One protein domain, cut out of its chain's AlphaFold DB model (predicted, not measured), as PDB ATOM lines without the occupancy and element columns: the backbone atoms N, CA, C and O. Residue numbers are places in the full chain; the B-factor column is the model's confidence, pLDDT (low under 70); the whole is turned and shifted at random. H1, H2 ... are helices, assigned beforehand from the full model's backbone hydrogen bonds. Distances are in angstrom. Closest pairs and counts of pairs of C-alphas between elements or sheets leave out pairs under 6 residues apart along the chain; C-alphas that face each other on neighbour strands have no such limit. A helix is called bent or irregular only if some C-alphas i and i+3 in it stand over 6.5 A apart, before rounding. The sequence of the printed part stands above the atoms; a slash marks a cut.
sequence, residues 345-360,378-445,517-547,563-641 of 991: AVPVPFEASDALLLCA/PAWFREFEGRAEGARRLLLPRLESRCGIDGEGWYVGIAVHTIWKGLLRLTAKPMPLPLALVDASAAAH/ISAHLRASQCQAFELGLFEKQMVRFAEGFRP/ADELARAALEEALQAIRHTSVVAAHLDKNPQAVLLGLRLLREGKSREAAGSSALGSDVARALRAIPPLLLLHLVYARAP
ATOM      1  N   ALA A 345     191.428 144.671 164.420       91.25
ATOM      2  CA  ALA A 345     190.754 145.608 163.512       91.25
ATOM      3  C   ALA A 345     190.689 147.039 164.068       91.25
ATOM      4  O   ALA A 345     190.828 148.019 163.338       91.25
ATOM      5  N   VAL A 346     190.481 147.147 165.381       92.50
ATOM      6  CA  VAL A 346     190.341 148.410 166.115       92.50
ATOM      7  C   VAL A 346     191.024 148.229 167.469       92.50
ATOM      8  O   VAL A 346     190.339 147.881 168.426       92.50
ATOM      9  N   PRO A 347     192.361 148.354 167.575       90.19
ATOM     10  CA  PRO A 347     193.093 147.987 168.792       90.19
ATOM     11  C   PRO A 347     192.521 148.635 170.059       90.19
ATOM     12  O   PRO A 347     192.240 147.924 171.030       90.19
ATOM     13  N   VAL A 348     192.245 149.940 169.982       90.06
ATOM     14  CA  VAL A 348     191.650 150.761 171.040       90.06
ATOM     15  C   VAL A 348     190.356 151.399 170.499       90.06
ATOM     16  O   VAL A 348     190.433 152.266 169.630       90.06
ATOM     17  N   PRO A 349     189.160 150.918 170.888       92.75
ATOM     18  CA  PRO A 349     187.894 151.459 170.385       92.75
ATOM     19  C   PRO A 349     187.485 152.746 171.098       92.75
ATOM     20  O   PRO A 349     187.739 152.896 172.289       92.75
ATOM     21  N   PHE A 350     186.813 153.643 170.374       91.56
ATOM     22  CA  PHE A 350     186.426 155.005 170.787       91.56
ATOM     23  C   PHE A 350     187.566 155.964 171.182       91.56
ATOM     24  O   PHE A 350     187.362 157.172 171.125       91.56
ATOM     25  N   GLU A 351     188.754 155.479 171.544       85.50
ATOM     26  CA  GLU A 351     189.920 156.326 171.816       85.50
ATOM     27  C   GLU A 351     190.529 156.868 170.513       85.50
ATOM     28  O   GLU A 351     190.914 156.117 169.612       85.50
ATOM     29  N   ALA A 352     190.626 158.196 170.425       71.56
ATOM     30  CA  ALA A 352     191.256 158.901 169.318       71.56
ATOM     31  C   ALA A 352     192.742 158.517 169.219       71.56
ATOM     32  O   ALA A 352     193.562 158.923 170.033       71.56
ATOM     33  N   SER A 353     193.087 157.708 168.216       63.66
ATOM     34  CA  SER A 353     194.475 157.335 167.939       63.66
ATOM     35  C   SER A 353     195.049 158.211 166.827       63.66
ATOM     36  O   SER A 353     194.561 158.149 165.697       63.66
ATOM     37  N   ASP A 354     196.166 158.897 167.092       61.44
ATOM     38  CA  ASP A 354     196.970 159.623 166.083       61.44
ATOM     39  C   ASP A 354     197.375 158.730 164.892       61.44
ATOM     40  O   ASP A 354     197.644 159.194 163.784       61.44
ATOM     41  N   ALA A 355     197.346 157.408 165.089       53.53
ATOM     42  CA  ALA A 355     197.483 156.403 164.045       53.53
ATOM     43  C   ALA A 355     196.491 156.559 162.869       53.53
ATOM     44  O   ALA A 355     196.770 156.043 161.787       53.53
ATOM     45  N   LEU A 356     195.370 157.277 163.027       55.28
ATOM     46  CA  LEU A 356     194.491 157.650 161.909       55.28
ATOM     47  C   LEU A 356     195.178 158.622 160.934       55.28
ATOM     48  O   LEU A 356     195.000 158.484 159.725       55.28
ATOM     49  N   LEU A 357     196.014 159.539 161.433       52.69
ATOM     50  CA  LEU A 357     196.856 160.413 160.608       52.69
ATOM     51  C   LEU A 357     198.034 159.629 160.008       52.69
ATOM     52  O   LEU A 357     198.332 159.768 158.827       52.69
ATOM     53  N   LEU A 358     198.634 158.695 160.754       52.06
ATOM     54  CA  LEU A 358     199.683 157.818 160.205       52.06
ATOM     55  C   LEU A 358     199.162 156.856 159.117       52.06
ATOM     56  O   LEU A 358     199.926 156.450 158.244       52.06
ATOM     57  N   CYS A 359     197.862 156.536 159.094       48.66
ATOM     58  CA  CYS A 359     197.228 155.863 157.953       48.66
ATOM     59  C   CYS A 359     197.152 156.750 156.692       48.66
ATOM     60  O   CYS A 359     196.980 156.220 155.592       48.66
ATOM     61  N   ALA A 360     197.274 158.077 156.823       47.91
ATOM     62  CA  ALA A 360     197.335 158.998 155.694       47.91
ATOM     63  C   ALA A 360     198.748 159.074 155.083       47.91
ATOM     64  O   ALA A 360     198.860 159.054 153.853       47.91
ATOM     65  N   PRO A 378     193.739 143.474 155.117       91.56
ATOM     66  CA  PRO A 378     194.279 143.736 156.451       91.56
ATOM     67  C   PRO A 378     194.861 142.490 157.132       91.56
ATOM     68  O   PRO A 378     194.381 141.372 156.939       91.56
ATOM     69  N   ALA A 379     195.904 142.676 157.947       92.12
ATOM     70  CA  ALA A 379     196.562 141.567 158.643       92.12
ATOM     71  C   ALA A 379     195.606 140.850 159.614       92.12
ATOM     72  O   ALA A 379     195.515 139.623 159.581       92.12
ATOM     73  N   TRP A 380     194.825 141.621 160.384       94.75
ATOM     74  CA  TRP A 380     193.787 141.102 161.284       94.75
ATOM     75  C   TRP A 380     192.757 140.241 160.538       94.75
ATOM     76  O   TRP A 380     192.338 139.196 161.031       94.75
ATOM     77  N   PHE A 381     192.387 140.643 159.316       96.44
ATOM     78  CA  PHE A 381     191.385 139.934 158.529       96.44
ATOM     79  C   PHE A 381     191.914 138.596 158.009       96.44
ATOM     80  O   PHE A 381     191.174 137.622 157.999       96.44
ATOM     81  N   ARG A 382     193.199 138.503 157.643       95.94
ATOM     82  CA  ARG A 382     193.821 137.227 157.235       95.94
ATOM     83  C   ARG A 382     193.913 136.228 158.392       95.94
ATOM     84  O   ARG A 382     193.721 135.033 158.184       95.94
ATOM     85  N   GLU A 383     194.174 136.711 159.606       95.81
ATOM     86  CA  GLU A 383     194.124 135.898 160.830       95.81
ATOM     87  C   GLU A 383     192.689 135.423 161.122       95.81
ATOM     88  O   GLU A 383     192.461 134.242 161.383       95.81
ATOM     89  N   PHE A 384     191.713 136.327 160.997       97.62
ATOM     90  CA  PHE A 384     190.291 136.030 161.167       97.62
ATOM     91  C   PHE A 384     189.752 135.037 160.121       97.62
ATOM     92  O   PHE A 384     189.122 134.052 160.493       97.62
ATOM     93  N   GLU A 385     190.034 135.240 158.830       97.19
ATOM     94  CA  GLU A 385     189.682 134.332 157.726       97.19
ATOM     95  C   GLU A 385     190.297 132.943 157.951       97.19
ATOM     96  O   GLU A 385     189.600 131.932 157.842       97.19
ATOM     97  N   GLY A 386     191.569 132.888 158.366       96.50
ATOM     98  CA  GLY A 386     192.263 131.652 158.721       96.50
ATOM     99  C   GLY A 386     191.599 130.883 159.868       96.50
ATOM    100  O   GLY A 386     191.403 129.672 159.745       96.50
ATOM    101  N   ARG A 387     191.210 131.568 160.954       97.44
ATOM    102  CA  ARG A 387     190.490 130.950 162.083       97.44
ATOM    103  C   ARG A 387     189.054 130.573 161.743       97.44
ATOM    104  O   ARG A 387     188.616 129.501 162.145       97.44
ATOM    105  N   ALA A 388     188.332 131.406 161.000       97.75
ATOM    106  CA  ALA A 388     186.954 131.140 160.593       97.75
ATOM    107  C   ALA A 388     186.874 129.910 159.679       97.75
ATOM    108  O   ALA A 388     186.076 129.013 159.926       97.75
ATOM    109  N   GLU A 389     187.753 129.806 158.681       96.94
ATOM    110  CA  GLU A 389     187.822 128.627 157.812       96.94
ATOM    111  C   GLU A 389     188.339 127.383 158.565       96.94
ATOM    112  O   GLU A 389     187.881 126.266 158.322       96.94
ATOM    113  N   GLY A 390     189.249 127.563 159.531       96.38
ATOM    114  CA  GLY A 390     189.667 126.501 160.450       96.38
ATOM    115  C   GLY A 390     188.509 125.975 161.308       96.38
ATOM    116  O   GLY A 390     188.293 124.768 161.383       96.38
ATOM    117  N   ALA A 391     187.713 126.861 161.904       97.38
ATOM    118  CA  ALA A 391     186.525 126.501 162.673       97.38
ATOM    119  C   ALA A 391     185.443 125.847 161.795       97.38
ATOM    120  O   ALA A 391     184.897 124.818 162.186       97.38
ATOM    121  N   ARG A 392     185.193 126.367 160.582       96.75
ATOM    122  CA  ARG A 392     184.266 125.780 159.595       96.75
ATOM    123  C   ARG A 392     184.632 124.326 159.283       96.75
ATOM    124  O   ARG A 392     183.795 123.441 159.427       96.75
ATOM    125  N   ARG A 393     185.902 124.063 158.950       95.94
ATOM    126  CA  ARG A 393     186.422 122.712 158.646       95.94
ATOM    127  C   ARG A 393     186.488 121.779 159.850       95.94
ATOM    128  O   ARG A 393     186.420 120.566 159.668       95.94
ATOM    129  N   LEU A 394     186.638 122.321 161.057       95.81
ATOM    130  CA  LEU A 394     186.621 121.520 162.275       95.81
ATOM    131  C   LEU A 394     185.201 121.050 162.602       95.81
ATOM    132  O   LEU A 394     185.005 119.860 162.830       95.81
ATOM    133  N   LEU A 395     184.242 121.983 162.624       95.94
ATOM    134  CA  LEU A 395     182.929 121.792 163.239       95.94
ATOM    135  C   LEU A 395     181.880 121.173 162.308       95.94
ATOM    136  O   LEU A 395     181.149 120.303 162.768       95.94
ATOM    137  N   LEU A 396     181.818 121.558 161.025       94.81
ATOM    138  CA  LEU A 396     180.852 120.982 160.069       94.81
ATOM    139  C   LEU A 396     180.948 119.444 160.001       94.81
ATOM    140  O   LEU A 396     180.030 118.756 160.446       94.81
ATOM    141  N   PRO A 397     182.082 118.848 159.569       95.06
ATOM    142  CA  PRO A 397     182.164 117.405 159.352       95.06
ATOM    143  C   PRO A 397     182.231 116.569 160.655       95.06
ATOM    144  O   PRO A 397     182.562 115.384 160.603       95.06
ATOM    145  N   ARG A 398     182.010 117.170 161.840       94.12
ATOM    146  CA  ARG A 398     182.214 116.518 163.153       94.12
ATOM    147  C   ARG A 398     181.169 116.813 164.223       94.12
ATOM    148  O   ARG A 398     181.027 115.974 165.104       94.12
ATOM    149  N   LEU A 399     180.500 117.967 164.174       93.62
ATOM    150  CA  LEU A 399     179.366 118.300 165.037       93.62
ATOM    151  C   LEU A 399     178.077 118.366 164.219       93.62
ATOM    152  O   LEU A 399     177.234 117.518 164.434       93.62
ATOM    153  N   GLU A 400     177.925 119.275 163.254       92.88
ATOM    154  CA  GLU A 400     176.681 119.392 162.457       92.88
ATOM    155  C   GLU A 400     176.313 118.068 161.763       92.88
ATOM    156  O   GLU A 400     175.359 117.401 162.156       92.88
ATOM    157  N   SER A 401     177.142 117.585 160.845       91.50
ATOM    158  CA  SER A 401     176.932 116.309 160.139       91.50
ATOM    159  C   SER A 401     176.955 115.030 161.005       91.50
ATOM    160  O   SER A 401     176.811 113.933 160.464       91.50
ATOM    161  N   ARG A 402     177.164 115.132 162.328       93.50
ATOM    162  CA  ARG A 402     177.158 113.993 163.273       93.50
ATOM    163  C   ARG A 402     176.161 114.134 164.439       93.50
ATOM    164  O   ARG A 402     175.904 113.139 165.108       93.50
ATOM    165  N   CYS A 403     175.644 115.339 164.683       94.88
ATOM    166  CA  CYS A 403     174.755 115.718 165.788       94.88
ATOM    167  C   CYS A 403     173.565 116.572 165.305       94.88
ATOM    168  O   CYS A 403     172.976 117.313 166.088       94.88
ATOM    169  N   GLY A 404     173.257 116.522 164.004       91.06
ATOM    170  CA  GLY A 404     172.073 117.118 163.385       91.06
ATOM    171  C   GLY A 404     171.802 118.567 163.799       91.06
ATOM    172  O   GLY A 404     172.681 119.430 163.722       91.06
ATOM    173  N   ILE A 405     170.565 118.794 164.244       89.56
ATOM    174  CA  ILE A 405     170.008 120.089 164.654       89.56
ATOM    175  C   ILE A 405     170.838 120.736 165.774       89.56
ATOM    176  O   ILE A 405     171.158 121.919 165.687       89.56
ATOM    177  N   ASP A 406     171.290 119.977 166.777       91.81
ATOM    178  CA  ASP A 406     172.138 120.524 167.848       91.81
ATOM    179  C   ASP A 406     173.500 120.969 167.324       91.81
ATOM    180  O   ASP A 406     173.997 122.045 167.668       91.81
ATOM    181  N   GLY A 407     174.094 120.159 166.446       94.00
ATOM    182  CA  GLY A 407     175.352 120.481 165.786       94.00
ATOM    183  C   GLY A 407     175.259 121.747 164.926       94.00
ATOM    184  O   GLY A 407     176.187 122.564 164.945       94.00
ATOM    185  N   GLU A 408     174.131 121.956 164.236       93.19
ATOM    186  CA  GLU A 408     173.809 123.222 163.570       93.19
ATOM    187  C   GLU A 408     173.633 124.361 164.587       93.19
ATOM    188  O   GLU A 408     174.330 125.372 164.487       93.19
ATOM    189  N   GLY A 409     172.780 124.209 165.602       93.56
ATOM    190  CA  GLY A 409     172.508 125.236 166.613       93.56
ATOM    191  C   GLY A 409     173.769 125.714 167.346       93.56
ATOM    192  O   GLY A 409     173.964 126.917 167.562       93.56
ATOM    193  N   TRP A 410     174.693 124.802 167.658       95.50
ATOM    194  CA  TRP A 410     176.012 125.121 168.211       95.50
ATOM    195  C   TRP A 410     176.879 125.929 167.234       95.50
ATOM    196  O   TRP A 410     177.530 126.899 167.645       95.50
ATOM    197  N   TYR A 411     176.882 125.565 165.948       96.00
ATOM    198  CA  TYR A 411     177.638 126.254 164.899       96.00
ATOM    199  C   TYR A 411     177.076 127.653 164.602       96.00
ATOM    200  O   TYR A 411     177.809 128.648 164.607       96.00
ATOM    201  N   VAL A 412     175.760 127.756 164.427       95.69
ATOM    202  CA  VAL A 412     175.013 129.010 164.273       95.69
ATOM    203  C   VAL A 412     175.247 129.920 165.483       95.69
ATOM    204  O   VAL A 412     175.546 131.106 165.325       95.69
ATOM    205  N   GLY A 413     175.252 129.359 166.696       95.56
ATOM    206  CA  GLY A 413     175.592 130.060 167.934       95.56
ATOM    207  C   GLY A 413     177.041 130.569 168.023       95.56
ATOM    208  O   GLY A 413     177.332 131.431 168.863       95.56
ATOM    209  N   ILE A 414     177.965 130.085 167.181       97.31
ATOM    210  CA  ILE A 414     179.287 130.698 166.956       97.31
ATOM    211  C   ILE A 414     179.185 131.812 165.915       97.31
ATOM    212  O   ILE A 414     179.708 132.904 166.156       97.31
ATOM    213  N   ALA A 415     178.508 131.567 164.789       97.56
ATOM    214  CA  ALA A 415     178.353 132.538 163.710       97.56
ATOM    215  C   ALA A 415     177.709 133.844 164.212       97.56
ATOM    216  O   ALA A 415     178.328 134.903 164.121       97.56
ATOM    217  N   VAL A 416     176.530 133.765 164.837       97.38
ATOM    218  CA  VAL A 416     175.780 134.918 165.375       97.38
ATOM    219  C   VAL A 416     176.593 135.683 166.429       97.38
ATOM    220  O   VAL A 416     176.649 136.913 166.397       97.38
ATOM    221  N   HIS A 417     177.290 134.978 167.327       97.31
ATOM    222  CA  HIS A 417     178.147 135.611 168.337       97.31
ATOM    223  C   HIS A 417     179.344 136.338 167.703       97.31
ATOM    224  O   HIS A 417     179.668 137.461 168.088       97.31
ATOM    225  N   THR A 418     179.982 135.723 166.706       97.94
ATOM    226  CA  THR A 418     181.118 136.314 165.982       97.94
ATOM    227  C   THR A 418     180.681 137.545 165.189       97.94
ATOM    228  O   THR A 418     181.375 138.559 165.230       97.94
ATOM    229  N   ILE A 419     179.503 137.503 164.550       98.31
ATOM    230  CA  ILE A 419     178.890 138.663 163.888       98.31
ATOM    231  C   ILE A 419     178.671 139.798 164.893       98.31
ATOM    232  O   ILE A 419     179.150 140.906 164.664       98.31
ATOM    233  N   TRP A 420     178.017 139.525 166.027       97.88
ATOM    234  CA  TRP A 420     177.741 140.525 167.064       97.88
ATOM    235  C   TRP A 420     179.014 141.204 167.587       97.88
ATOM    236  O   TRP A 420     179.109 142.432 167.594       97.88
ATOM    237  N   LYS A 421     180.030 140.422 167.979       97.38
ATOM    238  CA  LYS A 421     181.297 140.968 168.499       97.38
ATOM    239  C   LYS A 421     182.116 141.689 167.424       97.38
ATOM    240  O   LYS A 421     182.744 142.700 167.732       97.38
ATOM    241  N   GLY A 422     182.099 141.200 166.183       97.81
ATOM    242  CA  GLY A 422     182.746 141.859 165.049       97.81
ATOM    243  C   GLY A 422     182.109 143.206 164.727       97.81
ATOM    244  O   GLY A 422     182.829 144.190 164.591       97.81
ATOM    245  N   LEU A 423     180.775 143.280 164.713       98.19
ATOM    246  CA  LEU A 423     180.058 144.542 164.541       98.19
ATOM    247  C   LEU A 423     180.386 145.526 165.661       98.19
ATOM    248  O   LEU A 423     180.892 146.595 165.346       98.19
ATOM    249  N   LEU A 424     180.232 145.143 166.937       97.19
ATOM    250  CA  LEU A 424     180.593 145.998 168.081       97.19
ATOM    251  C   LEU A 424     182.016 146.574 167.969       97.19
ATOM    252  O   LEU A 424     182.237 147.746 168.261       97.19
ATOM    253  N   ARG A 425     182.996 145.759 167.551       96.38
ATOM    254  CA  ARG A 425     184.394 146.190 167.405       96.38
ATOM    255  C   ARG A 425     184.584 147.129 166.206       96.38
ATOM    256  O   ARG A 425     185.307 148.107 166.342       96.38
ATOM    257  N   LEU A 426     183.940 146.860 165.065       96.50
ATOM    258  CA  LEU A 426     184.069 147.645 163.826       96.50
ATOM    259  C   LEU A 426     183.260 148.956 163.839       96.50
ATOM    260  O   LEU A 426     183.696 149.934 163.229       96.50
ATOM    261  N   THR A 427     182.122 149.015 164.543       96.62
ATOM    262  CA  THR A 427     181.346 150.255 164.739       96.62
ATOM    263  C   THR A 427     181.998 151.197 165.740       96.62
ATOM    264  O   THR A 427     181.850 152.405 165.611       96.62
ATOM    265  N   ALA A 428     182.759 150.657 166.695       95.81
ATOM    266  CA  ALA A 428     183.543 151.415 167.666       95.81
ATOM    267  C   ALA A 428     184.923 151.877 167.137       95.81
ATOM    268  O   ALA A 428     185.759 152.355 167.911       95.81
ATOM    269  N   LYS A 429     185.182 151.734 165.828       93.69
ATOM    270  CA  LYS A 429     186.368 152.291 165.163       93.69
ATOM    271  C   LYS A 429     186.297 153.822 165.184       93.69
ATOM    272  O   LYS A 429     185.333 154.334 164.624       93.69
ATOM    273  N   PRO A 430     187.272 154.546 165.766       91.12
ATOM    274  CA  PRO A 430     187.282 156.005 165.714       91.12
ATOM    275  C   PRO A 430     187.405 156.486 164.261       91.12
ATOM    276  O   PRO A 430     188.198 155.949 163.482       91.12
ATOM    277  N   MET A 431     186.613 157.494 163.910       90.06
ATOM    278  CA  MET A 431     186.472 158.064 162.573       90.06
ATOM    279  C   MET A 431     186.545 159.596 162.653       90.06
ATOM    280  O   MET A 431     186.029 160.175 163.607       90.06
ATOM    281  N   PRO A 432     187.134 160.281 161.659       86.44
ATOM    282  CA  PRO A 432     187.000 161.731 161.541       86.44
ATOM    283  C   PRO A 432     185.539 162.128 161.267       86.44
ATOM    284  O   PRO A 432     184.835 161.424 160.540       86.44
ATOM    285  N   LEU A 433     185.113 163.276 161.805       83.19
ATOM    286  CA  LEU A 433     183.755 163.817 161.646       83.19
ATOM    287  C   LEU A 433     183.357 163.918 160.151       83.19
ATOM    288  O   LEU A 433     184.197 164.319 159.338       83.19
ATOM    289  N   PRO A 434     182.113 163.566 159.760       84.88
ATOM    290  CA  PRO A 434     181.618 163.717 158.393       84.88
ATOM    291  C   PRO A 434     181.776 165.137 157.850       84.88
ATOM    292  O   PRO A 434     181.315 166.096 158.467       84.88
ATOM    293  N   LEU A 435     182.370 165.264 156.660       81.19
ATOM    294  CA  LEU A 435     182.662 166.559 156.027       81.19
ATOM    295  C   LEU A 435     181.413 167.445 155.873       81.19
ATOM    296  O   LEU A 435     181.494 168.652 156.064       81.19
ATOM    297  N   ALA A 436     180.241 166.849 155.639       81.50
ATOM    298  CA  ALA A 436     178.961 167.558 155.546       81.50
ATOM    299  C   ALA A 436     178.398 168.087 156.892       81.50
ATOM    300  O   ALA A 436     177.324 168.687 156.908       81.50
ATOM    301  N   LEU A 437     179.091 167.866 158.016       78.56
ATOM    302  CA  LEU A 437     178.887 168.590 159.283       78.56
ATOM    303  C   LEU A 437     179.955 169.671 159.524       78.56
ATOM    304  O   LEU A 437     179.745 170.554 160.348       78.56
ATOM    305  N   VAL A 438     181.090 169.577 158.825       74.88
ATOM    306  CA  VAL A 438     182.258 170.460 158.953       74.88
ATOM    307  C   VAL A 438     182.126 171.679 158.038       74.88
ATOM    308  O   VAL A 438     182.465 172.790 158.437       74.88
ATOM    309  N   ASP A 439     181.634 171.477 156.815       74.31
ATOM    310  CA  ASP A 439     181.379 172.532 155.834       74.31
ATOM    311  C   ASP A 439     180.250 172.112 154.875       74.31
ATOM    312  O   ASP A 439     180.379 171.179 154.075       74.31
ATOM    313  N   ALA A 440     179.122 172.822 154.952       65.38
ATOM    314  CA  ALA A 440     177.961 172.593 154.095       65.38
ATOM    315  C   ALA A 440     178.196 173.018 152.629       65.38
ATOM    316  O   ALA A 440     177.533 172.497 151.734       65.38
ATOM    317  N   SER A 441     179.143 173.928 152.371       64.00
ATOM    318  CA  SER A 441     179.502 174.370 151.018       64.00
ATOM    319  C   SER A 441     180.411 173.357 150.315       64.00
ATOM    320  O   SER A 441     180.145 172.988 149.169       64.00
ATOM    321  N   ALA A 442     181.403 172.800 151.021       60.00
ATOM    322  CA  ALA A 442     182.236 171.714 150.507       60.00
ATOM    323  C   ALA A 442     181.409 170.466 150.152       60.00
ATOM    324  O   ALA A 442     181.669 169.827 149.132       60.00
ATOM    325  N   ALA A 443     180.381 170.140 150.948       54.94
ATOM    326  CA  ALA A 443     179.503 168.997 150.699       54.94
ATOM    327  C   ALA A 443     178.827 169.038 149.313       54.94
ATOM    328  O   ALA A 443     178.732 168.005 148.651       54.94
ATOM    329  N   ALA A 444     178.428 170.225 148.840       57.28
ATOM    330  CA  ALA A 444     177.763 170.404 147.547       57.28
ATOM    331  C   ALA A 444     178.664 170.105 146.329       57.28
ATOM    332  O   ALA A 444     178.157 169.886 145.231       57.28
ATOM    333  N   HIS A 445     179.990 170.069 146.507       54.06
ATOM    334  CA  HIS A 445     180.951 169.792 145.435       54.06
ATOM    335  C   HIS A 445     181.434 168.334 145.370       54.06
ATOM    336  O   HIS A 445     182.142 167.980 144.427       54.06
ATOM    337  N   ILE A 517     190.299 166.366 153.953       75.19
ATOM    338  CA  ILE A 517     189.287 165.805 153.040       75.19
ATOM    339  C   ILE A 517     189.746 164.433 152.520       75.19
ATOM    340  O   ILE A 517     188.999 163.450 152.572       75.19
ATOM    341  N   SER A 518     191.011 164.334 152.090       79.50
ATOM    342  CA  SER A 518     191.592 163.072 151.616       79.50
ATOM    343  C   SER A 518     191.695 162.007 152.716       79.50
ATOM    344  O   SER A 518     191.646 160.813 152.416       79.50
ATOM    345  N   ALA A 519     191.866 162.409 153.979       81.88
ATOM    346  CA  ALA A 519     191.968 161.503 155.117       81.88
ATOM    347  C   ALA A 519     190.586 160.981 155.539       81.88
ATOM    348  O   ALA A 519     190.432 159.773 155.722       81.88
ATOM    349  N   HIS A 520     189.565 161.847 155.600       84.00
ATOM    350  CA  HIS A 520     188.188 161.443 155.894       84.00
ATOM    351  C   HIS A 520     187.657 160.447 154.853       84.00
ATOM    352  O   HIS A 520     187.204 159.358 155.214       84.00
ATOM    353  N   LEU A 521     187.787 160.765 153.558       85.81
ATOM    354  CA  LEU A 521     187.322 159.878 152.489       85.81
ATOM    355  C   LEU A 521     188.034 158.513 152.524       85.81
ATOM    356  O   LEU A 521     187.384 157.478 152.379       85.81
ATOM    357  N   ARG A 522     189.352 158.492 152.782       87.31
ATOM    358  CA  ARG A 522     190.115 157.246 152.967       87.31
ATOM    359  C   ARG A 522     189.650 156.459 154.196       87.31
ATOM    360  O   ARG A 522     189.499 155.244 154.099       87.31
ATOM    361  N   ALA A 523     189.387 157.115 155.328       88.62
ATOM    362  CA  ALA A 523     188.898 156.453 156.538       88.62
ATOM    363  C   ALA A 523     187.526 155.794 156.313       88.62
ATOM    364  O   ALA A 523     187.366 154.609 156.619       88.62
ATOM    365  N   SER A 524     186.577 156.521 155.707       89.69
ATOM    366  CA  SER A 524     185.245 156.012 155.337       89.69
ATOM    367  C   SER A 524     185.337 154.808 154.393       89.69
ATOM    368  O   SER A 524     184.805 153.734 154.691       89.69
ATOM    369  N   GLN A 525     186.105 154.931 153.304       90.88
ATOM    370  CA  GLN A 525     186.332 153.833 152.357       90.88
ATOM    371  C   GLN A 525     186.970 152.608 153.028       90.88
ATOM    372  O   GLN A 525     186.566 151.481 152.740       90.88
ATOM    373  N   CYS A 526     187.906 152.800 153.961       90.94
ATOM    374  CA  CYS A 526     188.495 151.712 154.740       90.94
ATOM    375  C   CYS A 526     187.479 151.031 155.675       90.94
ATOM    376  O   CYS A 526     187.446 149.802 155.703       90.94
ATOM    377  N   GLN A 527     186.626 151.771 156.401       93.00
ATOM    378  CA  GLN A 527     185.591 151.159 157.255       93.00
ATOM    379  C   GLN A 527     184.558 150.387 156.415       93.00
ATOM    380  O   GLN A 527     184.214 149.254 156.756       93.00
ATOM    381  N   ALA A 528     184.114 150.944 155.284       93.31
ATOM    382  CA  ALA A 528     183.205 150.267 154.358       93.31
ATOM    383  C   ALA A 528     183.838 149.008 153.729       93.31
ATOM    384  O   ALA A 528     183.178 147.974 153.605       93.31
ATOM    385  N   PHE A 529     185.126 149.057 153.374       94.12
ATOM    386  CA  PHE A 529     185.871 147.903 152.866       94.12
ATOM    387  C   PHE A 529     186.028 146.802 153.925       94.12
ATOM    388  O   PHE A 529     185.804 145.633 153.617       94.12
ATOM    389  N   GLU A 530     186.346 147.152 155.173       94.81
ATOM    390  CA  GLU A 530     186.464 146.191 156.278       94.81
ATOM    391  C   GLU A 530     185.122 145.538 156.636       94.81
ATOM    392  O   GLU A 530     185.069 144.317 156.790       94.81
ATOM    393  N   LEU A 531     184.026 146.306 156.681       96.56
ATOM    394  CA  LEU A 531     182.673 145.762 156.859       96.56
ATOM    395  C   LEU A 531     182.272 144.847 155.687       96.56
ATOM    396  O   LEU A 531     181.737 143.763 155.913       96.56
ATOM    397  N   GLY A 532     182.590 145.226 154.445       96.50
ATOM    398  CA  GLY A 532     182.327 144.411 153.256       96.50
ATOM    399  C   GLY A 532     183.193 143.148 153.146       96.50
ATOM    400  O   GLY A 532     182.747 142.146 152.583       96.50
ATOM    401  N   LEU A 533     184.417 143.156 153.684       96.12
ATOM    402  CA  LEU A 533     185.238 141.954 153.863       96.12
ATOM    403  C   LEU A 533     184.643 141.045 154.950       96.12
ATOM    404  O   LEU A 533     184.503 139.838 154.733       96.12
ATOM    405  N   PHE A 534     184.247 141.622 156.088       98.06
ATOM    406  CA  PHE A 534     183.629 140.900 157.198       98.06
ATOM    407  C   PHE A 534     182.303 140.238 156.796       98.06
ATOM    408  O   PHE A 534     182.123 139.053 157.073       98.06
ATOM    409  N   GLU A 535     181.423 140.932 156.057       97.50
ATOM    410  CA  GLU A 535     180.197 140.330 155.507       97.50
ATOM    411  C   GLU A 535     180.534 139.120 154.631       97.50
ATOM    412  O   GLU A 535     180.016 138.031 154.863       97.50
ATOM    413  N   LYS A 536     181.444 139.272 153.659       97.50
ATOM    414  CA  LYS A 536     181.813 138.186 152.734       97.50
ATOM    415  C   LYS A 536     182.347 136.960 153.469       97.50
ATOM    416  O   LYS A 536     182.001 135.840 153.091       97.50
ATOM    417  N   GLN A 537     183.143 137.148 154.523       97.69
ATOM    418  CA  GLN A 537     183.652 136.024 155.303       97.69
ATOM    419  C   GLN A 537     182.594 135.398 156.212       97.69
ATOM    420  O   GLN A 537     182.547 134.175 156.302       97.69
ATOM    421  N   MET A 538     181.701 136.180 156.824       98.00
ATOM    422  CA  MET A 538     180.607 135.613 157.622       98.00
ATOM    423  C   MET A 538     179.541 134.930 156.759       98.00
ATOM    424  O   MET A 538     178.999 133.913 157.177       98.00
ATOM    425  N   VAL A 539     179.311 135.390 155.526       96.75
ATOM    426  CA  VAL A 539     178.461 134.698 154.541       96.75
ATOM    427  C   VAL A 539     179.076 133.367 154.097       96.75
ATOM    428  O   VAL A 539     178.347 132.386 153.999       96.75
ATOM    429  N   ARG A 540     180.400 133.294 153.889       96.38
ATOM    430  CA  ARG A 540     181.112 132.020 153.654       96.38
ATOM    431  C   ARG A 540     181.080 131.105 154.876       96.38
ATOM    432  O   ARG A 540     180.875 129.907 154.742       96.38
ATOM    433  N   PHE A 541     181.250 131.654 156.078       96.38
ATOM    434  CA  PHE A 541     181.158 130.883 157.318       96.38
ATOM    435  C   PHE A 541     179.754 130.276 157.496       96.38
ATOM    436  O   PHE A 541     179.638 129.116 157.883       96.38
ATOM    437  N   ALA A 542     178.711 131.031 157.139       96.00
ATOM    438  CA  ALA A 542     177.298 130.645 157.156       96.00
ATOM    439  C   ALA A 542     176.822 129.826 155.933       96.00
ATOM    440  O   ALA A 542     175.644 129.478 155.852       96.00
ATOM    441  N   GLU A 543     177.683 129.539 154.954       94.56
ATOM    442  CA  GLU A 543     177.294 128.829 153.732       94.56
ATOM    443  C   GLU A 543     176.855 127.390 154.059       94.56
ATOM    444  O   GLU A 543     177.623 126.622 154.642       94.56
ATOM    445  N   GLY A 544     175.620 127.049 153.682       90.12
ATOM    446  CA  GLY A 544     174.903 125.834 154.092       90.12
ATOM    447  C   GLY A 544     173.659 126.150 154.931       90.12
ATOM    448  O   GLY A 544     172.590 125.624 154.645       90.12
ATOM    449  N   PHE A 545     173.781 127.098 155.867       90.69
ATOM    450  CA  PHE A 545     172.803 127.381 156.932       90.69
ATOM    451  C   PHE A 545     171.826 128.524 156.645       90.69
ATOM    452  O   PHE A 545     170.921 128.799 157.429       90.69
ATOM    453  N   ARG A 546     172.010 129.251 155.539       84.62
ATOM    454  CA  ARG A 546     171.037 130.275 155.137       84.62
ATOM    455  C   ARG A 546     169.783 129.570 154.615       84.62
ATOM    456  O   ARG A 546     169.940 128.649 153.807       84.62
ATOM    457  N   PRO A 547     168.566 130.004 154.994       76.56
ATOM    458  CA  PRO A 547     167.347 129.429 154.442       76.56
ATOM    459  C   PRO A 547     167.392 129.548 152.916       76.56
ATOM    460  O   PRO A 547     167.533 130.644 152.364       76.56
ATOM    461  N   ALA A 563     162.190 125.711 165.854       69.81
ATOM    462  CA  ALA A 563     163.474 125.857 166.555       69.81
ATOM    463  C   ALA A 563     164.666 125.981 165.586       69.81
ATOM    464  O   ALA A 563     165.555 126.823 165.767       69.81
ATOM    465  N   ASP A 564     164.647 125.162 164.539       74.19
ATOM    466  CA  ASP A 564     165.653 125.085 163.482       74.19
ATOM    467  C   ASP A 564     165.582 126.352 162.599       74.19
ATOM    468  O   ASP A 564     166.580 127.025 162.315       74.19
ATOM    469  N   GLU A 565     164.360 126.779 162.273       83.38
ATOM    470  CA  GLU A 565     164.063 128.079 161.684       83.38
ATOM    471  C   GLU A 565     164.494 129.253 162.560       83.38
ATOM    472  O   GLU A 565     165.002 130.235 162.023       83.38
ATOM    473  N   LEU A 566     164.323 129.198 163.884       86.62
ATOM    474  CA  LEU A 566     164.748 130.279 164.776       86.62
ATOM    475  C   LEU A 566     166.273 130.444 164.765       86.62
ATOM    476  O   LEU A 566     166.756 131.580 164.736       86.62
ATOM    477  N   ALA A 567     167.037 129.349 164.712       89.56
ATOM    478  CA  ALA A 567     168.487 129.403 164.538       89.56
ATOM    479  C   ALA A 567     168.869 130.026 163.179       89.56
ATOM    480  O   ALA A 567     169.615 131.012 163.126       89.56
ATOM    481  N   ARG A 568     168.305 129.515 162.078       91.69
ATOM    482  CA  ARG A 568     168.580 130.000 160.710       91.69
ATOM    483  C   ARG A 568     168.120 131.446 160.490       91.69
ATOM    484  O   ARG A 568     168.811 132.219 159.824       91.69
ATOM    485  N   ALA A 569     167.008 131.851 161.099       91.19
ATOM    486  CA  ALA A 569     166.504 133.220 161.083       91.19
ATOM    487  C   ALA A 569     167.391 134.166 161.900       91.19
ATOM    488  O   ALA A 569     167.709 135.244 161.408       91.19
ATOM    489  N   ALA A 570     167.860 133.767 163.088       92.69
ATOM    490  CA  ALA A 570     168.809 134.565 163.870       92.69
ATOM    491  C   ALA A 570     170.152 134.751 163.137       92.69
ATOM    492  O   ALA A 570     170.779 135.809 163.236       92.69
ATOM    493  N   LEU A 571     170.587 133.752 162.359       95.81
ATOM    494  CA  LEU A 571     171.756 133.867 161.485       95.81
ATOM    495  C   LEU A 571     171.524 134.837 160.324       95.81
ATOM    496  O   LEU A 571     172.361 135.704 160.074       95.81
ATOM    497  N   GLU A 572     170.397 134.718 159.623       94.75
ATOM    498  CA  GLU A 572     170.064 135.612 158.513       94.75
ATOM    499  C   GLU A 572     169.835 137.057 158.993       94.75
ATOM    500  O   GLU A 572     170.331 137.989 158.362       94.75
ATOM    501  N   GLU A 573     169.196 137.258 160.149       93.81
ATOM    502  CA  GLU A 573     169.058 138.563 160.805       93.81
ATOM    503  C   GLU A 573     170.428 139.159 161.159       93.81
ATOM    504  O   GLU A 573     170.696 140.318 160.841       93.81
ATOM    505  N   ALA A 574     171.342 138.370 161.734       97.06
ATOM    506  CA  ALA A 574     172.698 138.827 162.031       97.06
ATOM    507  C   ALA A 574     173.467 139.216 160.749       97.06
ATOM    508  O   ALA A 574     174.147 140.244 160.721       97.06
ATOM    509  N   LEU A 575     173.331 138.452 159.659       97.06
ATOM    510  CA  LEU A 575     173.923 138.792 158.357       97.06
ATOM    511  C   LEU A 575     173.290 140.055 157.742       97.06
ATOM    512  O   LEU A 575     173.995 140.866 157.135       97.06
ATOM    513  N   GLN A 576     171.988 140.274 157.936       96.06
ATOM    514  CA  GLN A 576     171.309 141.518 157.560       96.06
ATOM    515  C   GLN A 576     171.760 142.702 158.423       96.06
ATOM    516  O   GLN A 576     171.979 143.785 157.885       96.06
ATOM    517  N   ALA A 577     172.014 142.507 159.719       96.69
ATOM    518  CA  ALA A 577     172.557 143.541 160.595       96.69
ATOM    519  C   ALA A 577     173.934 144.039 160.118       96.69
ATOM    520  O   ALA A 577     174.183 145.245 160.185       96.69
ATOM    521  N   ILE A 578     174.798 143.178 159.553       97.81
ATOM    522  CA  ILE A 578     176.054 143.625 158.913       97.81
ATOM    523  C   ILE A 578     175.759 144.553 157.730       97.81
ATOM    524  O   ILE A 578     176.324 145.645 157.645       97.81
ATOM    525  N   ARG A 579     174.844 144.150 156.840       97.00
ATOM    526  CA  ARG A 579     174.453 144.939 155.660       97.00
ATOM    527  C   ARG A 579     173.877 146.291 156.053       97.00
ATOM    528  O   ARG A 579     174.302 147.312 155.522       97.00
ATOM    529  N   HIS A 580     172.952 146.313 157.011       96.62
ATOM    530  CA  HIS A 580     172.346 147.544 157.506       96.62
ATOM    531  C   HIS A 580     173.390 148.450 158.169       96.62
ATOM    532  O   HIS A 580     173.442 149.633 157.848       96.62
ATOM    533  N   THR A 581     174.293 147.896 158.987       97.25
ATOM    534  CA  THR A 581     175.416 148.643 159.580       97.25
ATOM    535  C   THR A 581     176.318 149.258 158.504       97.25
ATOM    536  O   THR A 581     176.652 150.437 158.589       97.25
ATOM    537  N   SER A 582     176.658 148.507 157.451       96.44
ATOM    538  CA  SER A 582     177.486 149.006 156.344       96.44
ATOM    539  C   SER A 582     176.795 150.086 155.508       96.44
ATOM    540  O   SER A 582     177.448 151.048 155.109       96.44
ATOM    541  N   VAL A 583     175.491 149.951 155.241       95.62
ATOM    542  CA  VAL A 583     174.706 150.966 154.516       95.62
ATOM    543  C   VAL A 583     174.569 152.238 155.350       95.62
ATOM    544  O   VAL A 583     174.746 153.327 154.809       95.62
ATOM    545  N   VAL A 584     174.295 152.116 156.653       95.56
ATOM    546  CA  VAL A 584     174.159 153.261 157.566       95.56
ATOM    547  C   VAL A 584     175.490 153.985 157.747       95.56
ATOM    548  O   VAL A 584     175.509 155.200 157.601       95.56
ATOM    549  N   ALA A 585     176.605 153.278 157.972       95.19
ATOM    550  CA  ALA A 585     177.928 153.896 158.091       95.19
ATOM    551  C   ALA A 585     178.288 154.726 156.841       95.19
ATOM    552  O   ALA A 585     178.601 155.910 156.954       95.19
ATOM    553  N   ALA A 586     178.133 154.146 155.645       93.38
ATOM    554  CA  ALA A 586     178.427 154.833 154.387       93.38
ATOM    555  C   ALA A 586     177.511 156.046 154.110       93.38
ATOM    556  O   ALA A 586     177.935 156.996 153.454       93.38
ATOM    557  N   HIS A 587     176.266 156.044 154.603       93.19
ATOM    558  CA  HIS A 587     175.362 157.197 154.481       93.19
ATOM    559  C   HIS A 587     175.549 158.235 155.589       93.19
ATOM    560  O   HIS A 587     175.262 159.402 155.353       93.19
ATOM    561  N   LEU A 588     176.059 157.841 156.755       91.88
ATOM    562  CA  LEU A 588     176.416 158.750 157.841       91.88
ATOM    563  C   LEU A 588     177.663 159.582 157.495       91.88
ATOM    564  O   LEU A 588     177.736 160.742 157.884       91.88
ATOM    565  N   ASP A 589     178.590 159.021 156.711       89.62
ATOM    566  CA  ASP A 589     179.750 159.745 156.170       89.62
ATOM    567  C   ASP A 589     179.363 160.703 155.028       89.62
ATOM    568  O   ASP A 589     179.822 161.842 154.997       89.62
ATOM    569  N   LYS A 590     178.495 160.265 154.099       89.69
ATOM    570  CA  LYS A 590     178.037 161.084 152.959       89.69
ATOM    571  C   LYS A 590     177.022 162.164 153.363       89.69
ATOM    572  O   LYS A 590     177.228 163.337 153.091       89.69
ATOM    573  N   ASN A 591     175.911 161.752 153.979       88.88
ATOM    574  CA  ASN A 591     174.701 162.556 154.193       88.88
ATOM    575  C   ASN A 591     174.186 162.441 155.650       88.88
ATOM    576  O   ASN A 591     173.068 161.963 155.885       88.88
ATOM    577  N   PRO A 592     174.963 162.898 156.652       86.81
ATOM    578  CA  PRO A 592     174.607 162.813 158.074       86.81
ATOM    579  C   PRO A 592     173.277 163.508 158.407       86.81
ATOM    580  O   PRO A 592     172.498 162.992 159.206       86.81
ATOM    581  N   GLN A 593     172.961 164.628 157.748       81.19
ATOM    582  CA  GLN A 593     171.680 165.325 157.933       81.19
ATOM    583  C   GLN A 593     170.484 164.497 157.432       81.19
ATOM    584  O   GLN A 593     169.436 164.474 158.076       81.19
ATOM    585  N   ALA A 594     170.637 163.740 156.337       83.69
ATOM    586  CA  ALA A 594     169.591 162.830 155.872       83.69
ATOM    587  C   ALA A 594     169.372 161.687 156.877       83.69
ATOM    588  O   ALA A 594     168.228 161.358 157.192       83.69
ATOM    589  N   VAL A 595     170.450 161.129 157.447       84.19
ATOM    590  CA  VAL A 595     170.355 160.140 158.536       84.19
ATOM    591  C   VAL A 595     169.604 160.720 159.740       84.19
ATOM    592  O   VAL A 595     168.693 160.070 160.248       84.19
ATOM    593  N   LEU A 596     169.899 161.960 160.145       78.06
ATOM    594  CA  LEU A 596     169.189 162.647 161.231       78.06
ATOM    595  C   LEU A 596     167.690 162.827 160.971       78.06
ATOM    596  O   LEU A 596     166.883 162.573 161.866       78.06
ATOM    597  N   LEU A 597     167.297 163.208 159.754       79.69
ATOM    598  CA  LEU A 597     165.884 163.279 159.371       79.69
ATOM    599  C   LEU A 597     165.221 161.892 159.412       79.69
ATOM    600  O   LEU A 597     164.099 161.761 159.900       79.69
ATOM    601  N   GLY A 598     165.926 160.837 158.992       81.50
ATOM    602  CA  GLY A 598     165.464 159.451 159.118       81.50
ATOM    603  C   GLY A 598     165.231 159.014 160.563       81.50
ATOM    604  O   GLY A 598     164.230 158.359 160.853       81.50
ATOM    605  N   LEU A 599     166.119 159.411 161.476       80.62
ATOM    606  CA  LEU A 599     165.998 159.142 162.909       80.62
ATOM    607  C   LEU A 599     164.838 159.926 163.546       80.62
ATOM    608  O   LEU A 599     164.084 159.354 164.334       80.62
ATOM    609  N   ARG A 600     164.596 161.177 163.130       80.06
ATOM    610  CA  ARG A 600     163.409 161.954 163.539       80.06
ATOM    611  C   ARG A 600     162.105 161.292 163.075       80.06
ATOM    612  O   ARG A 600     161.196 161.084 163.875       80.06
ATOM    613  N   LEU A 601     162.047 160.852 161.815       78.94
ATOM    614  CA  LEU A 601     160.905 160.112 161.260       78.94
ATOM    615  C   LEU A 601     160.691 158.737 161.924       78.94
ATOM    616  O   LEU A 601     159.576 158.219 161.909       78.94
ATOM    617  N   LEU A 602     161.735 158.146 162.517       74.69
ATOM    618  CA  LEU A 602     161.628 156.953 163.361       74.69
ATOM    619  C   LEU A 602     161.092 157.282 164.766       74.69
ATOM    620  O   LEU A 602     160.211 156.560 165.232       74.69
ATOM    621  N   ARG A 603     161.543 158.380 165.402       77.50
ATOM    622  CA  ARG A 603     161.012 158.881 166.693       77.50
ATOM    623  C   ARG A 603     159.507 159.149 166.627       77.50
ATOM    624  O   ARG A 603     158.784 158.784 167.547       77.50
ATOM    625  N   GLU A 604     159.031 159.762 165.546       78.12
ATOM    626  CA  GLU A 604     157.628 160.183 165.417       78.12
ATOM    627  C   GLU A 604     156.628 159.037 165.183       78.12
ATOM    628  O   GLU A 604     155.422 159.260 165.274       78.12
ATOM    629  N   GLY A 605     157.080 157.826 164.830       68.50
ATOM    630  CA  GLY A 605     156.218 156.651 164.612       68.50
ATOM    631  C   GLY A 605     155.210 156.743 163.447       68.50
ATOM    632  O   GLY A 605     154.527 155.758 163.154       68.50
ATOM    633  N   LYS A 606     155.115 157.895 162.767       65.25
ATOM    634  CA  LYS A 606     154.153 158.182 161.690       65.25
ATOM    635  C   LYS A 606     154.280 157.174 160.544       65.25
ATOM    636  O   LYS A 606     155.371 156.866 160.059       65.25
ATOM    637  N   SER A 607     153.142 156.629 160.111       52.69
ATOM    638  CA  SER A 607     153.128 155.409 159.301       52.69
ATOM    639  C   SER A 607     153.565 155.611 157.841       52.69
ATOM    640  O   SER A 607     152.773 155.911 156.953       52.69
ATOM    641  N   ARG A 608     154.827 155.240 157.602       54.03
ATOM    642  CA  ARG A 608     155.267 154.352 156.505       54.03
ATOM    643  C   ARG A 608     155.437 154.921 155.089       54.03
ATOM    644  O   ARG A 608     156.466 154.590 154.506       54.03
ATOM    645  N   GLU A 609     154.519 155.718 154.535       54.16
ATOM    646  CA  GLU A 609     154.444 155.868 153.059       54.16
ATOM    647  C   GLU A 609     154.658 157.274 152.452       54.16
ATOM    648  O   GLU A 609     155.333 157.364 151.431       54.16
ATOM    649  N   ALA A 610     154.153 158.371 153.033       51.69
ATOM    650  CA  ALA A 610     153.980 159.618 152.260       51.69
ATOM    651  C   ALA A 610     155.204 160.561 152.122       51.69
ATOM    652  O   ALA A 610     155.413 161.114 151.048       51.69
ATOM    653  N   ALA A 611     155.981 160.807 153.190       49.19
ATOM    654  CA  ALA A 611     156.836 162.013 153.264       49.19
ATOM    655  C   ALA A 611     158.364 161.781 153.299       49.19
ATOM    656  O   ALA A 611     159.132 162.689 152.995       49.19
ATOM    657  N   GLY A 612     158.835 160.593 153.697       50.41
ATOM    658  CA  GLY A 612     160.265 160.357 153.980       50.41
ATOM    659  C   GLY A 612     161.105 159.812 152.817       50.41
ATOM    660  O   GLY A 612     162.326 159.749 152.923       50.41
ATOM    661  N   SER A 613     160.468 159.381 151.727       53.78
ATOM    662  CA  SER A 613     161.091 158.630 150.626       53.78
ATOM    663  C   SER A 613     161.923 159.478 149.659       53.78
ATOM    664  O   SER A 613     162.754 158.923 148.946       53.78
ATOM    665  N   SER A 614     161.721 160.800 149.631       60.75
ATOM    666  CA  SER A 614     162.420 161.695 148.695       60.75
ATOM    667  C   SER A 614     163.828 162.089 149.154       60.75
ATOM    668  O   SER A 614     164.692 162.308 148.313       60.75
ATOM    669  N   ALA A 615     164.066 162.200 150.467       72.06
ATOM    670  CA  ALA A 615     165.354 162.640 151.029       72.06
ATOM    671  C   ALA A 615     166.263 161.471 151.460       72.06
ATOM    672  O   ALA A 615     167.481 161.619 151.547       72.06
ATOM    673  N   LEU A 616     165.678 160.301 151.729       79.19
ATOM    674  CA  LEU A 616     166.392 159.066 152.040       79.19
ATOM    675  C   LEU A 616     165.982 157.979 151.054       79.19
ATOM    676  O   LEU A 616     164.833 157.534 151.059       79.19
ATOM    677  N   GLY A 617     166.950 157.484 150.278       88.00
ATOM    678  CA  GLY A 617     166.749 156.312 149.430       88.00
ATOM    679  C   GLY A 617     166.173 155.142 150.235       88.00
ATOM    680  O   GLY A 617     166.586 154.888 151.370       88.00
ATOM    681  N   SER A 618     165.211 154.423 149.655       88.44
ATOM    682  CA  SER A 618     164.397 153.418 150.357       88.44
ATOM    683  C   SER A 618     165.219 152.325 151.054       88.44
ATOM    684  O   SER A 618     164.851 151.878 152.142       88.44
ATOM    685  N   ASP A 619     166.364 151.946 150.482       89.88
ATOM    686  CA  ASP A 619     167.314 150.999 151.075       89.88
ATOM    687  C   ASP A 619     168.013 151.558 152.331       89.88
ATOM    688  O   ASP A 619     168.197 150.822 153.301       89.88
ATOM    689  N   VAL A 620     168.325 152.860 152.364       91.75
ATOM    690  CA  VAL A 620     168.894 153.559 153.534       91.75
ATOM    691  C   VAL A 620     167.841 153.694 154.627       91.75
ATOM    692  O   VAL A 620     168.087 153.356 155.782       91.75
ATOM    693  N   ALA A 621     166.630 154.111 154.246       90.56
ATOM    694  CA  ALA A 621     165.499 154.192 155.158       90.56
ATOM    695  C   ALA A 621     165.148 152.817 155.749       90.56
ATOM    696  O   ALA A 621     164.757 152.753 156.909       90.56
ATOM    697  N   ARG A 622     165.298 151.714 154.994       91.94
ATOM    698  CA  ARG A 622     165.156 150.338 155.509       91.94
ATOM    699  C   ARG A 622     166.285 149.988 156.479       91.94
ATOM    700  O   ARG A 622     165.992 149.534 157.580       91.94
ATOM    701  N   ALA A 623     167.539 150.249 156.105       94.25
ATOM    702  CA  ALA A 623     168.706 149.967 156.936       94.25
ATOM    703  C   ALA A 623     168.661 150.702 158.287       94.25
ATOM    704  O   ALA A 623     168.920 150.086 159.315       94.25
ATOM    705  N   LEU A 624     168.230 151.968 158.318       93.12
ATOM    706  CA  LEU A 624     168.047 152.731 159.560       93.12
ATOM    707  C   LEU A 624     166.956 152.161 160.487       93.12
ATOM    708  O   LEU A 624     167.027 152.382 161.689       93.12
ATOM    709  N   ARG A 625     165.972 151.403 159.970       90.50
ATOM    710  CA  ARG A 625     164.959 150.723 160.814       90.50
ATOM    711  C   ARG A 625     165.428 149.376 161.365       90.50
ATOM    712  O   ARG A 625     164.742 148.811 162.209       90.50
ATOM    713  N   ALA A 626     166.511 148.826 160.815       92.81
ATOM    714  CA  ALA A 626     166.922 147.434 160.994       92.81
ATOM    715  C   ALA A 626     168.420 147.280 161.336       92.81
ATOM    716  O   ALA A 626     168.960 146.172 161.309       92.81
ATOM    717  N   ILE A 627     169.095 148.387 161.657       95.31
ATOM    718  CA  ILE A 627     170.367 148.397 162.375       95.31
ATOM    719  C   ILE A 627     170.074 148.248 163.880       95.31
ATOM    720  O   ILE A 627     169.220 148.971 164.398       95.31
ATOM    721  N   PRO A 628     170.756 147.346 164.609       95.38
ATOM    722  CA  PRO A 628     170.624 147.253 166.060       95.38
ATOM    723  C   PRO A 628     170.932 148.599 166.748       95.38
ATOM    724  O   PRO A 628     171.999 149.165 166.487       95.38
ATOM    725  N   PRO A 629     170.064 149.107 167.647       94.75
ATOM    726  CA  PRO A 629     170.193 150.445 168.236       94.75
ATOM    727  C   PRO A 629     171.573 150.771 168.824       94.75
ATOM    728  O   PRO A 629     172.091 151.867 168.618       94.75
ATOM    729  N   LEU A 630     172.220 149.814 169.498       96.31
ATOM    730  CA  LEU A 630     173.549 150.023 170.084       96.31
ATOM    731  C   LEU A 630     174.634 150.275 169.025       96.31
ATOM    732  O   LEU A 630     175.523 151.094 169.238       96.31
ATOM    733  N   LEU A 631     174.546 149.599 167.876       97.19
ATOM    734  CA  LEU A 631     175.508 149.742 166.781       97.19
ATOM    735  C   LEU A 631     175.371 151.099 166.083       97.19
ATOM    736  O   LEU A 631     176.377 151.675 165.676       97.19
ATOM    737  N   LEU A 632     174.150 151.643 166.009       95.75
ATOM    738  CA  LEU A 632     173.914 153.022 165.574       95.75
ATOM    739  C   LEU A 632     174.568 154.025 166.536       95.75
ATOM    740  O   LEU A 632     175.319 154.889 166.087       95.75
ATOM    741  N   LEU A 633     174.338 153.889 167.848       95.44
ATOM    742  CA  LEU A 633     174.955 154.765 168.853       95.44
ATOM    743  C   LEU A 633     176.490 154.678 168.829       95.44
ATOM    744  O   LEU A 633     177.162 155.695 168.976       95.44
ATOM    745  N   HIS A 634     177.053 153.489 168.585       96.19
ATOM    746  CA  HIS A 634     178.498 153.313 168.398       96.19
ATOM    747  C   HIS A 634     179.007 154.008 167.131       96.19
ATOM    748  O   HIS A 634     179.985 154.743 167.221       96.19
ATOM    749  N   LEU A 635     178.341 153.832 165.979       95.44
ATOM    750  CA  LEU A 635     178.718 154.490 164.717       95.44
ATOM    751  C   LEU A 635     178.678 156.020 164.801       95.44
ATOM    752  O   LEU A 635     179.492 156.672 164.146       95.44
ATOM    753  N   VAL A 636     177.725 156.569 165.563       94.06
ATOM    754  CA  VAL A 636     177.568 158.010 165.793       94.06
ATOM    755  C   VAL A 636     178.621 158.524 166.774       94.06
ATOM    756  O   VAL A 636     179.358 159.439 166.418       94.06
ATOM    757  N   TYR A 637     178.765 157.915 167.958       94.19
ATOM    758  CA  TYR A 637     179.779 158.339 168.932       94.19
ATOM    759  C   TYR A 637     181.192 158.250 168.346       94.19
ATOM    760  O   TYR A 637     181.994 159.163 168.506       94.19
ATOM    761  N   ALA A 638     181.509 157.181 167.610       93.06
ATOM    762  CA  ALA A 638     182.836 156.998 167.028       93.06
ATOM    763  C   ALA A 638     183.162 157.977 165.877       93.06
ATOM    764  O   ALA A 638     184.284 157.954 165.379       93.06
ATOM    765  N   ARG A 639     182.207 158.827 165.468       90.31
ATOM    766  CA  ARG A 639     182.379 159.957 164.535       90.31
ATOM    767  C   ARG A 639     182.411 161.322 165.227       90.31
ATOM    768  O   ARG A 639     182.567 162.325 164.536       90.31
ATOM    769  N   ALA A 640     182.243 161.382 166.547       86.00
ATOM    770  CA  ALA A 640     182.412 162.622 167.294       86.00
ATOM    771  C   ALA A 640     183.847 163.165 167.114       86.00
ATOM    772  O   ALA A 640     184.787 162.377 166.958       86.00
ATOM    773  N   PRO A 641     184.046 164.496 167.098       77.25
ATOM    774  CA  PRO A 641     185.368 165.079 166.950       77.25
ATOM    775  C   PRO A 641     186.255 164.707 168.135       77.25
ATOM    776  O   PRO A 641     185.791 164.429 169.240       77.25
TER     777      PRO A 641
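What this domain is: This is residues 345 to 360, 378 to 445, 517 to 547 and 563 to 641 of the 991 residues of an uncharacterized protein of Tilletiopsis washingtonensis (UniProt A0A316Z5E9). Four long helical pieces run nearly side by side in a flat slab: H2 folds back on itself as arms H2a and H2b, and H5 and H6 run along with them. Short helices gather toward the slab's end away from the fold in H2: H7, H8 and H9 on H6, with H3 and H4 beyond its last residues and H1 on one end of H5. The printed part has 194 residues, of which 146 are in nine named helices, H1 to H9 in chain order; there is no named strand, and the class is all helix. The whole is compact, with a radius of gyration of the C-alphas of 18.6 A and spans of 61 by 47 by 24 A.

How they stand to each other: H2, residues 379 to 427, was assigned as one helix by its hydrogen bonds but is bent, with C-alphas 402 and 405 9.5 A apart; its arms are H2a, 379 to 402, and H2b, 405 to 427. H2a is irregular, with C-alphas 394 and 397 6.7 A apart, and has a kink of 43 degrees near residue 396. The arms run opposite ways at a shallow tilt of 15 degrees. H2b, H5 (517 to 541) and H6 (563 to 590) form an up and down bundle, each running against the one before. The closest C-alphas are Val 416 and Leu 571 for H2b and H6, 5.7 A, and Leu 531 and Ser 582 for H5 and H6, 6.1 A. H2a touches H5 at Arg 392 and Phe 541, 6.4 A. H6, the hub, touches H8 (618 to 626) at a steep tilt of 58 degrees, closest at His 580 and Ala 623, 4.4 A. H6 and H7 (592 to 603) form a helical hairpin but only just touch, with 3 pairs of C-alphas within 8 A, closest at Leu 588 and Val 595, 6.3 A. H9 (629 to 637) touches H2b at Thr 427 and Leu 635, 5.0 A. H3 (435 to 438) touches H6 at Ala 436 and Lys 590, 7.0 A, and touches H4 (440 to 443) only at the corner, closest at Ala 436 and Ala 443, 5.1 A. H1 (355 to 360) touches H5 at Ala 360 and Ala 519, 6.0 A. Every O i to N i+4 pair is within hydrogen-bond range in H5, H6, H7 and H9; the counts are 1 of 2 in H1, 15 of 20 in H2a, 18 of 19 in H2b and 4 of 5 in H8, while H3 and H4 are too short for such a pair.

Where its parts are: From first to last C-alpha, H2a measures 34.0 A, H2b 32.2 A, H5 36.1 A and H6 40.5 A. C-alpha 379 stands at (196.562, 141.567, 158.643), C-alpha 637 at (179.779, 158.339, 168.932).

The domain as a whole: The C-alphas of Arg 402 and Ser 441 are the farthest apart, 61.7 A. Three cuts leave gaps of 15.6 A between C-alphas 360 and 378, 12.0 A between 445 and 517, and 13.2 A between 547 and 563. The link from H7 to H8 is long, and residues 603 to 610, of which 603 belongs to H7, stand free. The mean pLDDT of the printed part is 86.9; residues 353 to 360, 440 to 445, 563 and 605 to 614 are under 70.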